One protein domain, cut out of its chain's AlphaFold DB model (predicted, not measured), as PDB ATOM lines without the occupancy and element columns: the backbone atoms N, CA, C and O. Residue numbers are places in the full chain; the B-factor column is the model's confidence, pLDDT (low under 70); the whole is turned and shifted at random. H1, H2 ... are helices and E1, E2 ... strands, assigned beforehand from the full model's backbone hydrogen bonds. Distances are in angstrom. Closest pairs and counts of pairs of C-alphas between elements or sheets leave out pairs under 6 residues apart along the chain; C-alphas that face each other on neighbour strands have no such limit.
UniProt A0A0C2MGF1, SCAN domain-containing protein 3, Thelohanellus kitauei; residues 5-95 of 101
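What this domain is: This is residues 5 to 95 of the 101 residues of the protein "SCAN domain-containing protein 3" of Thelohanellus kitauei (UniProt A0A0C2MGF1). A twisted sheet of three antiparallel strands, E1, E2 and E3, has the second part of one long helix, H2, packed slantwise over one face, while residues 5 to 27, with the short helix H1 and residues 17 to 27 of H2, stick out as a long free arm. After E3 the chain turns back, and residues 91 to 95 run beside the free edge of E1. The 91 printed residues include two named helices and then three named strands, in the chain order H1 H2 E1 E2 E3, with sheet order E1 - E2 - E3; the class is mixed, helices and strands. The whole is only just extended, close to loose, with a radius of gyration of the C-alphas of 18.4 A, and its C-alphas span 57 by 37 by 16 A.

Where its parts are: In the sheet, E1 is residues 47 to 56, 28.4 A from first to last C-alpha, E2 is residues 60 to 71, 34.9 A, and E3 is residues 74 to 85, 32.7 A, ending at C-alpha 85 at (34.881, -76.194, 88.268). H2, residues 17 to 41, is 36.0 A long and runs from C-alpha 17 at (41.641, -78.683, 63.020) to C-alpha 41 at (28.648, -47.877, 76.369). H1, residues 5 to 12, is 10.5 A long and begins at C-alpha 5 at (38.657, -83.782, 40.731).

How they stand to each other: E1, E2 and E3 form a meander, each strand the antiparallel neighbour of the one before, with E1 and E3 as edge strands. E1 and E2 are a hairpin at 159 degrees between their directions, with N 50 and O 66 within hydrogen-bond range at 2.8 A and N 62 and O 54 at 2.7 A. E2 and E3 are a hairpin at 161 degrees, with N 65 and O 80 within hydrogen-bond range at 2.8 A. H2 is on the sheet at a height of 10.5 A, giving two layers, a helix on one face of a sheet. It lies over E2 and E3 and runs slantwise to the strands, at 49 degrees to E3 on the local plane. The closest C-alphas of H2 and E2 are those of Met 39 and Tyr 69, 6.8 A apart; those of H2 and E3 are Thr 35 and Ser 78, 7.4 A apart. H1 is not on the sheet and is apart from H2. In H1 and H2 every O i to N i+4 pair is within hydrogen-bond range.

The domain as a whole: The C-alphas of Glu 5 and Met 95, the two farthest apart, are 57.7 A from each other. Without the free residues 5 to 27 the body spans 42 by 25 by 15 A. The four links between named elements are tight, and the printed part has no cut. Mean pLDDT of the printed part is 80.5; it is under 70 at residues 10 to 14, 57 to 59 and 83 to 95.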
ATOM      1  N   GLU A   5      38.507 -85.241  40.709       80.94
ATOM      2  CA  GLU A   5      38.657 -83.782  40.731       80.94
ATOM      3  C   GLU A   5      37.956 -83.117  41.933       80.94
ATOM      4  O   GLU A   5      38.499 -82.198  42.549       80.94
ATOM      5  N   CYS A   6      36.766 -83.596  42.312       76.50
ATOM      6  CA  CYS A   6      36.048 -83.105  43.490       76.50
ATOM      7  C   CYS A   6      36.776 -83.480  44.786       76.50
ATOM      8  O   CYS A   6      36.832 -82.665  45.703       76.50
ATOM      9  N   VAL A   7      37.365 -84.677  44.853       77.00
ATOM     10  CA  VAL A   7      38.160 -85.116  46.011       77.00
ATOM     11  C   VAL A   7      39.425 -84.263  46.151       77.00
ATOM     12  O   VAL A   7      39.729 -83.789  47.243       77.00
ATOM     13  N   ASN A   8      40.111 -83.975  45.043       77.56
ATOM     14  CA  ASN A   8      41.318 -83.145  45.040       77.56
ATOM     15  C   ASN A   8      41.035 -81.687  45.437       77.56
ATOM     16  O   ASN A   8      41.807 -81.096  46.192       77.56
ATOM     17  N   LYS A   9      39.904 -81.118  44.996       76.69
ATOM     18  CA  LYS A   9      39.451 -79.788  45.440       76.69
ATOM     19  C   LYS A   9      39.147 -79.752  46.938       76.69
ATOM     20  O   LYS A   9      39.579 -78.822  47.610       76.69
ATOM     21  N   LEU A  10      38.458 -80.762  47.472       69.88
ATOM     22  CA  LEU A  10      38.155 -80.843  48.906       69.88
ATOM     23  C   LEU A  10      39.421 -81.015  49.760       69.88
ATOM     24  O   LEU A  10      39.545 -80.356  50.789       69.88
ATOM     25  N   ASN A  11      40.391 -81.813  49.304       69.94
ATOM     26  CA  ASN A  11      41.686 -81.953  49.977       69.94
ATOM     27  C   ASN A  11      42.515 -80.659  49.935       69.94
ATOM     28  O   ASN A  11      43.180 -80.333  50.915       69.94
ATOM     29  N   GLY A  12      42.450 -79.891  48.843       68.38
ATOM     30  CA  GLY A  12      43.091 -78.572  48.753       68.38
ATOM     31  C   GLY A  12      42.431 -77.493  49.623       68.38
ATOM     32  O   GLY A  12      43.068 -76.493  49.941       68.38
ATOM     33  N   MET A  13      41.170 -77.695  50.022       67.44
ATOM     34  CA  MET A  13      40.400 -76.798  50.896       67.44
ATOM     35  C   MET A  13      40.432 -77.214  52.374       67.44
ATOM     36  O   MET A  13      39.782 -76.566  53.196       67.44
ATOM     37  N   TYR A  14      41.145 -78.288  52.727       68.56
ATOM     38  CA  TYR A  14      41.134 -78.819  54.086       68.56
ATOM     39  C   TYR A  14      41.849 -77.857  55.042       68.56
ATOM     40  O   TYR A  14      43.067 -77.692  55.009       68.56
ATOM     41  N   ILE A  15      41.071 -77.199  55.897       72.81
ATOM     42  CA  ILE A  15      41.586 -76.347  56.968       72.81
ATOM     43  C   ILE A  15      41.956 -77.272  58.130       72.81
ATOM     44  O   ILE A  15      41.152 -78.119  58.520       72.81
ATOM     45  N   SER A  16      43.172 -77.145  58.673       85.12
ATOM     46  CA  SER A  16      43.580 -77.976  59.809       85.12
ATOM     47  C   SER A  16      42.665 -77.735  61.009       85.12
ATOM     48  O   SER A  16      42.185 -76.619  61.226       85.12
ATOM     49  N   LEU A  17      42.454 -78.777  61.812       85.56
ATOM     50  CA  LEU A  17      41.641 -78.683  63.020       85.56
ATOM     51  C   LEU A  17      42.171 -77.589  63.967       85.56
ATOM     52  O   LEU A  17      41.388 -76.800  64.483       85.56
ATOM     53  N   ASP A  18      43.495 -77.444  64.079       89.44
ATOM     54  CA  ASP A  18      44.140 -76.369  64.851       89.44
ATOM     55  C   ASP A  18      43.781 -74.968  64.345       89.44
ATOM     56  O   ASP A  18      43.593 -74.033  65.123       89.44
ATOM     57  N   THR A  19      43.662 -74.803  63.024       89.56
ATOM     58  CA  THR A  19      43.270 -73.521  62.432       89.56
ATOM     59  C   THR A  19      41.806 -73.210  62.727       89.56
ATOM     60  O   THR A  19      41.467 -72.048  62.946       89.56
ATOM     61  N   ILE A  20      40.946 -74.231  62.762       89.06
ATOM     62  CA  ILE A  20      39.542 -74.081  63.157       89.06
ATOM     63  C   ILE A  20      39.454 -73.698  64.637       89.06
ATOM     64  O   ILE A  20      38.785 -72.716  64.943       89.06
ATOM     65  N   TYR A  21      40.164 -74.398  65.532       88.94
ATOM     66  CA  TYR A  21      40.176 -74.073  66.963       88.94
ATOM     67  C   TYR A  21      40.647 -72.648  67.223       88.94
ATOM     68  O   TYR A  21      39.925 -71.879  67.846       88.94
ATOM     69  N   ARG A  22      41.788 -72.251  66.649       91.88
ATOM     70  CA  ARG A  22      42.288 -70.880  66.790       91.88
ATOM     71  C   ARG A  22      41.280 -69.851  66.288       91.88
ATOM     72  O   ARG A  22      41.066 -68.839  66.935       91.88
ATOM     73  N   ARG A  23      40.623 -70.116  65.155       93.81
ATOM     74  CA  ARG A  23      39.610 -69.198  64.623       93.81
ATOM     75  C   ARG A  23      38.386 -69.101  65.533       93.81
ATOM     76  O   ARG A  23      37.821 -68.016  65.638       93.81
ATOM     77  N   ILE A  24      37.965 -70.206  66.149       90.44
ATOM     78  CA  ILE A  24      36.883 -70.212  67.139       90.44
ATOM     79  C   ILE A  24      37.296 -69.382  68.355       90.44
ATOM     80  O   ILE A  24      36.528 -68.513  68.757       90.44
ATOM     81  N   ASP A  25      38.504 -69.591  68.880       90.12
ATOM     82  CA  ASP A  25      39.019 -68.859  70.041       90.12
ATOM     83  C   ASP A  25      39.133 -67.356  69.762       90.12
ATOM     84  O   ASP A  25      38.596 -66.554  70.525       90.12
ATOM     85  N   ASP A  26      39.746 -66.974  68.636       93.44
ATOM     86  CA  ASP A  26      39.896 -65.575  68.220       93.44
ATOM     87  C   ASP A  26      38.517 -64.907  68.057       93.44
ATOM     88  O   ASP A  26      38.247 -63.852  68.626       93.44
ATOM     89  N   THR A  27      37.593 -65.564  67.344       93.19
ATOM     90  CA  THR A  27      36.240 -65.020  67.110       93.19
ATOM     91  C   THR A  27      35.434 -64.931  68.410       93.19
ATOM     92  O   THR A  27      34.650 -63.997  68.599       93.19
ATOM     93  N   SER A  28      35.609 -65.897  69.314       89.81
ATOM     94  CA  SER A  28      34.969 -65.910  70.631       89.81
ATOM     95  C   SER A  28      35.470 -64.751  71.496       89.81
ATOM     96  O   SER A  28      34.660 -64.019  72.068       89.81
ATOM     97  N   ALA A  29      36.788 -64.525  71.527       90.00
ATOM     98  CA  ALA A  29      37.400 -63.415  72.250       90.00
ATOM     99  C   ALA A  29      36.930 -62.053  71.714       90.00
ATOM    100  O   ALA A  29      36.528 -61.193  72.503       90.00
ATOM    101  N   ASP A  30      36.892 -61.887  70.390       94.56
ATOM    102  CA  ASP A  30      36.398 -60.664  69.748       94.56
ATOM    103  C   ASP A  30      34.919 -60.405  70.079       94.56
ATOM    104  O   ASP A  30      34.531 -59.285  70.418       94.56
ATOM    105  N   THR A  31      34.083 -61.447  70.032       91.25
ATOM    106  CA  THR A  31      32.648 -61.343  70.355       91.25
ATOM    107  C   THR A  31      32.427 -60.976  71.825       91.25
ATOM    108  O   THR A  31      31.530 -60.186  72.154       91.25
ATOM    109  N   LEU A  32      33.250 -61.525  72.721       90.50
ATOM    110  CA  LEU A  32      33.216 -61.203  74.144       90.50
ATOM    111  C   LEU A  32      33.600 -59.740  74.391       90.50
ATOM    112  O   LEU A  32      32.877 -59.048  75.112       90.50
ATOM    113  N   ASP A  33      34.688 -59.253  73.788       92.81
ATOM    114  CA  ASP A  33      35.103 -57.855  73.953       92.81
ATOM    115  C   ASP A  33      34.034 -56.898  73.417       92.81
ATOM    116  O   ASP A  33      33.616 -55.991  74.136       92.81
ATOM    117  N   GLN A  34      33.481 -57.160  72.228       92.81
ATOM    118  CA  GLN A  34      32.386 -56.359  71.665       92.81
ATOM    119  C   GLN A  34      31.178 -56.287  72.603       92.81
ATOM    120  O   GLN A  34      30.658 -55.201  72.861       92.81
ATOM    121  N   THR A  35      30.767 -57.424  73.169       91.06
ATOM    122  CA  THR A  35      29.669 -57.478  74.144       91.06
ATOM    123  C   THR A  35      29.981 -56.623  75.379       91.06
ATOM    124  O   THR A  35      29.135 -55.851  75.832       91.06
ATOM    125  N   ILE A  36      31.203 -56.716  75.916       89.69
ATOM    126  CA  ILE A  36      31.633 -55.938  77.088       89.69
ATOM    127  C   ILE A  36      31.662 -54.438  76.778       89.69
ATOM    128  O   ILE A  36      31.197 -53.641  77.597       89.69
ATOM    129  N   GLN A  37      32.209 -54.031  75.629       92.62
ATOM    130  CA  GLN A  37      32.245 -52.622  75.230       92.62
ATOM    131  C   GLN A  37      30.833 -52.070  75.031       92.62
ATOM    132  O   GLN A  37      30.528 -50.975  75.503       92.62
ATOM    133  N   GLU A  38      29.945 -52.847  74.417       91.75
ATOM    134  CA  GLU A  38      28.555 -52.454  74.215       91.75
ATOM    135  C   GLU A  38      27.824 -52.266  75.554       91.75
ATOM    136  O   GLU A  38      27.214 -51.217  75.781       91.75
ATOM    137  N   MET A  39      27.961 -53.215  76.487       88.88
ATOM    138  CA  MET A  39      27.429 -53.081  77.847       88.88
ATOM    139  C   MET A  39      27.957 -51.827  78.553       88.88
ATOM    140  O   MET A  39      27.179 -51.112  79.183       88.88
ATOM    141  N   LYS A  40      29.262 -51.540  78.437       87.75
ATOM    142  CA  LYS A  40      29.899 -50.351  79.034       87.75
ATOM    143  C   LYS A  40      29.425 -49.041  78.409       87.75
ATOM    144  O   LYS A  40      29.331 -48.042  79.112       87.75
ATOM    145  N   SER A  41      29.154 -49.042  77.106       89.88
ATOM    146  CA  SER A  41      28.648 -47.877  76.369       89.88
ATOM    147  C   SER A  41      27.150 -47.636  76.556       89.88
ATOM    148  O   SER A  41      26.654 -46.579  76.166       89.88
ATOM    149  N   SER A  42      26.416 -48.594  77.135       86.38
ATOM    150  CA  SER A  42      24.977 -48.448  77.310       86.38
ATOM    151  C   SER A  42      24.653 -47.270  78.222       86.38
ATOM    152  O   SER A  42      25.186 -47.137  79.323       86.38
ATOM    153  N   THR A  43      23.712 -46.433  77.779       84.12
ATOM    154  CA  THR A  43      23.209 -45.300  78.572       84.12
ATOM    155  C   THR A  43      22.532 -45.769  79.865       84.12
ATOM    156  O   THR A  43      22.475 -45.029  80.846       84.12
ATOM    157  N   LEU A  44      22.020 -47.005  79.885       81.88
ATOM    158  CA  LEU A  44      21.426 -47.621  81.064       81.88
ATOM    159  C   LEU A  44      22.394 -48.665  81.637       81.88
ATOM    160  O   LEU A  44      22.591 -49.705  81.009       81.88
ATOM    161  N   PRO A  45      22.930 -48.477  82.857       78.44
ATOM    162  CA  PRO A  45      23.827 -49.440  83.497       78.44
ATOM    163  C   PRO A  45      23.035 -50.605  84.119       78.44
ATOM    164  O   PRO A  45      23.174 -50.936  85.298       78.44
ATOM    165  N   ILE A  46      22.129 -51.196  83.338       84.06
ATOM    166  CA  ILE A  46      21.260 -52.293  83.755       84.06
ATOM    167  C   ILE A  46      21.729 -53.553  83.046       84.06
ATOM    168  O   ILE A  46      21.548 -53.720  81.839       84.06
ATOM    169  N   PHE A  47      22.291 -54.461  83.832       87.69
ATOM    170  CA  PHE A  47      22.611 -55.804  83.394       87.69
ATOM    171  C   PHE A  47      22.396 -56.805  84.533       87.69
ATOM    172  O   PHE A  47      22.315 -56.446  85.709       87.69
ATOM    173  N   SER A  48      22.289 -58.079  84.179       86.81
ATOM    174  CA  SER A  48      22.280 -59.205  85.108       86.81
ATOM    175  C   SER A  48      23.219 -60.281  84.593       86.81
ATOM    176  O   SER A  48      23.342 -60.461  83.379       86.81
ATOM    177  N   ILE A  49      23.873 -60.978  85.517       88.25
ATOM    178  CA  ILE A  49      24.699 -62.139  85.212       88.25
ATOM    179  C   ILE A  49      24.091 -63.325  85.947       88.25
ATOM    180  O   ILE A  49      23.861 -63.276  87.155       88.25
ATOM    181  N   GLU A  50      23.804 -64.373  85.199       86.50
ATOM    182  CA  GLU A  50      23.340 -65.649  85.711       86.50
ATOM    183  C   GLU A  50      24.442 -66.678  85.498       86.50
ATOM    184  O   GLU A  50      25.068 -66.727  84.439       86.50
ATOM    185  N   LEU A  51      24.711 -67.441  86.548       86.94
ATOM    186  CA  LEU A  51      25.709 -68.491  86.561       86.94
ATOM    187  C   LEU A  51      24.981 -69.820  86.695       86.94
ATOM    188  O   LEU A  51      24.152 -69.967  87.597       86.94
ATOM    189  N   ASP A  52      25.309 -70.756  85.818       84.81
ATOM    190  CA  ASP A  52      24.748 -72.100  85.825       84.81
ATOM    191  C   ASP A  52      25.865 -73.143  85.749       84.81
ATOM    192  O   ASP A  52      26.935 -72.890  85.194       84.81
ATOM    193  N   GLU A  53      25.643 -74.304  86.350       84.25
ATOM    194  CA  GLU A  53      26.595 -75.408  86.333       84.25
ATOM    195  C   GLU A  53      26.111 -76.477  85.357       84.25
ATOM    196  O   GLU A  53      25.061 -77.087  85.548       84.25
ATOM    197  N   TYR A  54      26.913 -76.747  84.330       82.25
ATOM    198  CA  TYR A  54      26.675 -77.849  83.411       82.25
ATOM    199  C   TYR A  54      27.625 -79.003  83.714       82.25
ATOM    200  O   TYR A  54      28.825 -78.909  83.470       82.25
ATOM    201  N   THR A  55      27.102 -80.108  84.235       79.12
ATOM    202  CA  THR A  55      27.895 -81.321  84.458       79.12
ATOM    203  C   THR A  55      27.887 -82.198  83.209       79.12
ATOM    204  O   THR A  55      26.848 -82.736  82.826       79.12
ATOM    205  N   GLU A  56      29.056 -82.387  82.597       73.38
ATOM    206  CA  GLU A  56      29.258 -83.360  81.524       73.38
ATOM    207  C   GLU A  56      29.818 -84.666  82.111       73.38
ATOM    208  O   GLU A  56      30.725 -84.645  82.946       73.38
ATOM    209  N   VAL A  57      29.281 -85.812  81.675       68.38
ATOM    210  CA  VAL A  57      29.577 -87.141  82.252       68.38
ATOM    211  C   VAL A  57      31.075 -87.480  82.227       68.38
ATOM    212  O   VAL A  57      31.552 -88.151  83.139       68.38
ATOM    213  N   GLU A  58      31.822 -86.994  81.229       69.44
ATOM    214  CA  GLU A  58      33.258 -87.286  81.066       69.44
ATOM    215  C   GLU A  58      34.193 -86.108  81.401       69.44
ATOM    216  O   GLU A  58      35.337 -86.337  81.790       69.44
ATOM    217  N   ASN A  59      33.720 -84.859  81.316       64.62
ATOM    218  CA  ASN A  59      34.578 -83.663  81.391       64.62
ATOM    219  C   ASN A  59      34.422 -82.848  82.687       64.62
ATOM    220  O   ASN A  59      35.012 -81.773  82.822       64.62
ATOM    221  N   GLY A  60      33.653 -83.348  83.656       73.81
ATOM    222  CA  GLY A  60      33.385 -82.644  84.910       73.81
ATOM    223  C   GLY A  60      32.370 -81.510  84.748       73.81
ATOM    224  O   GLY A  60      31.582 -81.481  83.805       73.81
ATOM    225  N   SER A  61      32.356 -80.581  85.703       77.62
ATOM    226  CA  SER A  61      31.391 -79.478  85.732       77.62
ATOM    227  C   SER A  61      31.933 -78.229  85.049       77.62
ATOM    228  O   SER A  61      32.985 -77.728  85.428       77.62
ATOM    229  N   GLN A  62      31.206 -77.682  84.084       80.25
ATOM    230  CA  GLN A  62      31.490 -76.415  83.414       80.25
ATOM    231  C   GLN A  62      30.640 -75.293  84.016       80.25
ATOM    232  O   GLN A  62      29.485 -75.510  84.379       80.25
ATOM    233  N   LEU A  63      31.202 -74.085  84.103       84.31
ATOM    234  CA  LEU A  63      30.453 -72.900  84.522       84.31
ATOM    235  C   LEU A  63      29.928 -72.174  83.286       84.31
ATOM    236  O   LEU A  63      30.698 -71.656  82.476       84.31
ATOM    237  N   LEU A  64      28.614 -72.107  83.166       85.81
ATOM    238  CA  LEU A  64      27.912 -71.330  82.166       85.81
ATOM    239  C   LEU A  64      27.641 -69.928  82.712       85.81
ATOM    240  O   LEU A  64      27.196 -69.764  83.848       85.81
ATOM    241  N   VAL A  65      27.906 -68.912  81.898       87.00
ATOM    242  CA  VAL A  65      27.707 -67.504  82.235       87.00
ATOM    243  C   VAL A  65      26.758 -66.893  81.214       87.00
ATOM    244  O   VAL A  65      27.078 -66.758  80.034       87.00
ATOM    245  N   TYR A  66      25.590 -66.474  81.680       88.88
ATOM    246  CA  TYR A  66      24.622 -65.734  80.884       88.88
ATOM    247  C   TYR A  66      24.619 -64.283  81.332       88.88
ATOM    248  O   TYR A  66      24.394 -63.971  82.498       88.88
ATOM    249  N   SER A  67      24.827 -63.375  80.395       89.19
ATOM    250  CA  SER A  67      24.733 -61.940  80.624       89.19
ATOM    251  C   SER A  67      23.510 -61.398  79.899       89.19
ATOM    252  O   SER A  67      23.297 -61.674  78.721       89.19
ATOM    253  N   ARG A  68      22.672 -60.646  80.606       91.44
ATOM    254  CA  ARG A  68      21.505 -59.961  80.039       91.44
ATOM    255  C   ARG A  68      21.643 -58.480  80.306       91.44
ATOM    256  O   ARG A  68      21.931 -58.110  81.440       91.44
ATOM    257  N   TYR A  69      21.421 -57.645  79.308       91.25
ATOM    258  CA  TYR A  69      21.617 -56.203  79.418       91.25
ATOM    259  C   TYR A  69      20.695 -55.462  78.455       91.25
ATOM    260  O   TYR A  69      20.116 -56.058  77.546       91.25
ATOM    261  N   ILE A  70      20.524 -54.162  78.678       91.12
ATOM    262  CA  ILE A  70      19.774 -53.288  77.774       91.12
ATOM    263  C   ILE A  70      20.776 -52.374  77.080       91.12
ATOM    264  O   ILE A  70      21.569 -51.725  77.757       91.12
ATOM    265  N   HIS A  71      20.726 -52.303  75.756       90.50
ATOM    266  CA  HIS A  71      21.490 -51.358  74.941       90.50
ATOM    267  C   HIS A  71      20.557 -50.778  73.878       90.50
ATOM    268  O   HIS A  71      19.803 -51.530  73.267       90.50
ATOM    269  N   ASP A  72      20.530 -49.453  73.718       91.25
ATOM    270  CA  ASP A  72      19.618 -48.750  72.799       91.25
ATOM    271  C   ASP A  72      18.142 -49.171  72.929       91.25
ATOM    272  O   ASP A  72      17.430 -49.390  71.952       91.25
ATOM    273  N   SER A  73      17.679 -49.326  74.176       89.12
ATOM    274  CA  SER A  73      16.328 -49.817  74.509       89.12
ATOM    275  C   SER A  73      16.013 -51.242  74.020       89.12
ATOM    276  O   SER A  73      14.875 -51.693  74.155       89.12
ATOM    277  N   VAL A  74      17.009 -51.981  73.528       91.69
ATOM    278  CA  VAL A  74      16.906 -53.393  73.152       91.69
ATOM    279  C   VAL A  74      17.454 -54.262  74.276       91.69
ATOM    280  O   VAL A  74      18.567 -54.064  74.761       91.69
ATOM    281  N   PHE A  75      16.666 -55.254  74.686       91.06
ATOM    282  CA  PHE A  75      17.119 -56.297  75.597       91.06
ATOM    283  C   PHE A  75      17.980 -57.310  74.838       91.06
ATOM    284  O   PHE A  75      17.528 -57.907  73.860       91.06
ATOM    285  N   LYS A  76      19.212 -57.515  75.301       92.06
ATOM    286  CA  LYS A  76      20.193 -58.422  74.702       92.06
ATOM    287  C   LYS A  76      20.640 -59.465  75.719       92.06
ATOM    288  O   LYS A  76      20.668 -59.213  76.925       92.06
ATOM    289  N   MET A  77      20.985 -60.642  75.209       91.69
ATOM    290  CA  MET A  77      21.506 -61.760  75.983       91.69
ATOM    291  C   MET A  77      22.749 -62.312  75.290       91.69
ATOM    292  O   MET A  77      22.692 -62.617  74.100       91.69
ATOM    293  N   SER A  78      23.831 -62.478  76.047       89.38
ATOM    294  CA  SER A  78      25.069 -63.110  75.591       89.38
ATOM    295  C   SER A  78      25.452 -64.251  76.527       89.38
ATOM    296  O   SER A  78      25.260 -64.159  77.741       89.38
ATOM    297  N   PHE A  79      26.004 -65.316  75.954       87.31
ATOM    298  CA  PHE A  79      26.415 -66.530  76.653       87.31
ATOM    299  C   PHE A  79      27.924 -66.738  76.517       87.31
ATOM    300  O   PHE A  79      28.480 -66.540  75.437       87.31
ATOM    301  N   SER A  80      28.569 -67.175  77.594       84.00
ATOM    302  CA  SER A  80      29.936 -67.691  77.574       84.00
ATOM    303  C   SER A  80      30.090 -68.863  78.543       84.00
ATOM    304  O   SER A  80      29.406 -68.945  79.561       84.00
ATOM    305  N   SER A  81      30.993 -69.787  78.231       77.62
ATOM    306  CA  SER A  81      31.347 -70.918  79.094       77.62
ATOM    307  C   SER A  81      32.772 -70.754  79.620       77.62
ATOM    308  O   SER A  81      33.673 -70.386  78.864       77.62
ATOM    309  N   ILE A  82      32.991 -71.048  80.901       73.56
ATOM    310  CA  ILE A  82      34.310 -71.047  81.549       73.56
ATOM    311  C   ILE A  82      34.651 -72.481  81.986       73.56
ATOM    312  O   ILE A  82      33.791 -73.224  82.461       73.56
ATOM    313  N   ASN A  83      35.923 -72.860  81.805       67.81
ATOM    314  CA  ASN A  83      36.447 -74.204  82.066       67.81
ATOM    315  C   ASN A  83      36.282 -74.698  83.520       67.81
ATOM    316  O   ASN A  83      36.095 -73.926  84.460       67.81
ATOM    317  N   VAL A  84      36.420 -76.025  83.635       57.78
ATOM    318  CA  VAL A  84      36.028 -76.948  84.712       57.78
ATOM    319  C   VAL A  84      36.136 -76.416  86.147       57.78
ATOM    320  O   VAL A  84      37.217 -76.119  86.664       57.78
ATOM    321  N   LEU A  85      34.995 -76.403  86.833       54.53
ATOM    322  CA  LEU A  85      34.881 -76.194  88.268       54.53
ATOM    323  C   LEU A  85      35.448 -77.406  89.020       54.53
ATOM    324  O   LEU A  85      35.064 -78.547  88.781       54.53
ATOM    325  N   LYS A  86      36.336 -77.161  89.990       56.81
ATOM    326  CA  LYS A  86      36.867 -78.217  90.879       56.81
ATOM    327  C   LYS A  86      35.859 -78.686  91.938       56.81
ATOM    328  O   LYS A  86      36.136 -79.648  92.646       56.81
ATOM    329  N   GLN A  87      34.738 -77.979  92.082       54.19
ATOM    330  CA  GLN A  87      33.681 -78.252  93.052       54.19
ATOM    331  C   GLN A  87      32.345 -77.670  92.553       54.19
ATOM    332  O   GLN A  87      32.374 -76.608  91.925       54.19
ATOM    333  N   PRO A  88      31.206 -78.326  92.838       55.91
ATOM    334  CA  PRO A  88      29.895 -77.878  92.380       55.91
ATOM    335  C   PRO A  88      29.508 -76.521  92.981       55.91
ATOM    336  O   PRO A  88      29.794 -76.235  94.151       55.91
ATOM    337  N   LEU A  89      28.862 -75.675  92.179       58.38
ATOM    338  CA  LEU A  89      28.320 -74.399  92.620       58.38
ATOM    339  C   LEU A  89      26.927 -74.610  93.219       58.38
ATOM    340  O   LEU A  89      25.982 -75.033  92.560       58.38
ATOM    341  N   HIS A  90      26.754 -74.197  94.471       59.53
ATOM    342  CA  HIS A  90      25.424 -73.971  95.025       59.53
ATOM    343  C   HIS A  90      24.851 -72.703  94.376       59.53
ATOM    344  O   HIS A  90      25.191 -71.618  94.829       59.53
ATOM    345  N   HIS A  91      24.074 -72.853  93.293       53.41
ATOM    346  CA  HIS A  91      23.331 -71.815  92.550       53.41
ATOM    347  C   HIS A  91      23.445 -70.394  93.138       53.41
ATOM    348  O   HIS A  91      22.795 -70.068  94.135       53.41
ATOM    349  N   VAL A  92      24.240 -69.521  92.508       52.44
ATOM    350  CA  VAL A  92      24.334 -68.109  92.908       52.44
ATOM    351  C   VAL A  92      23.934 -67.213  91.744       52.44
ATOM    352  O   VAL A  92      24.678 -67.045  90.781       52.44
ATOM    353  N   ILE A  93      22.753 -66.606  91.844       52.66
ATOM    354  CA  ILE A  93      22.316 -65.543  90.936       52.66
ATOM    355  C   ILE A  93      22.871 -64.219  91.475       52.66
ATOM    356  O   ILE A  93      22.471 -63.766  92.548       52.66
ATOM    357  N   TYR A  94      23.778 -63.578  90.734       52.06
ATOM    358  CA  TYR A  94      24.299 -62.255  91.080       52.06
ATOM    359  C   TYR A  94      23.596 -61.171  90.249       52.06
ATOM    360  O   TYR A  94      24.009 -60.836  89.139       52.06
ATOM    361  N   MET A  95      22.560 -60.537  90.809       45.34
ATOM    362  CA  MET A  95      22.110 -59.233  90.305       45.34
ATOM    363  C   MET A  95      23.007 -58.140  90.888       45.34
ATOM    364  O   MET A  95      22.850 -57.751  92.045       45.34
TER     365      MET A  95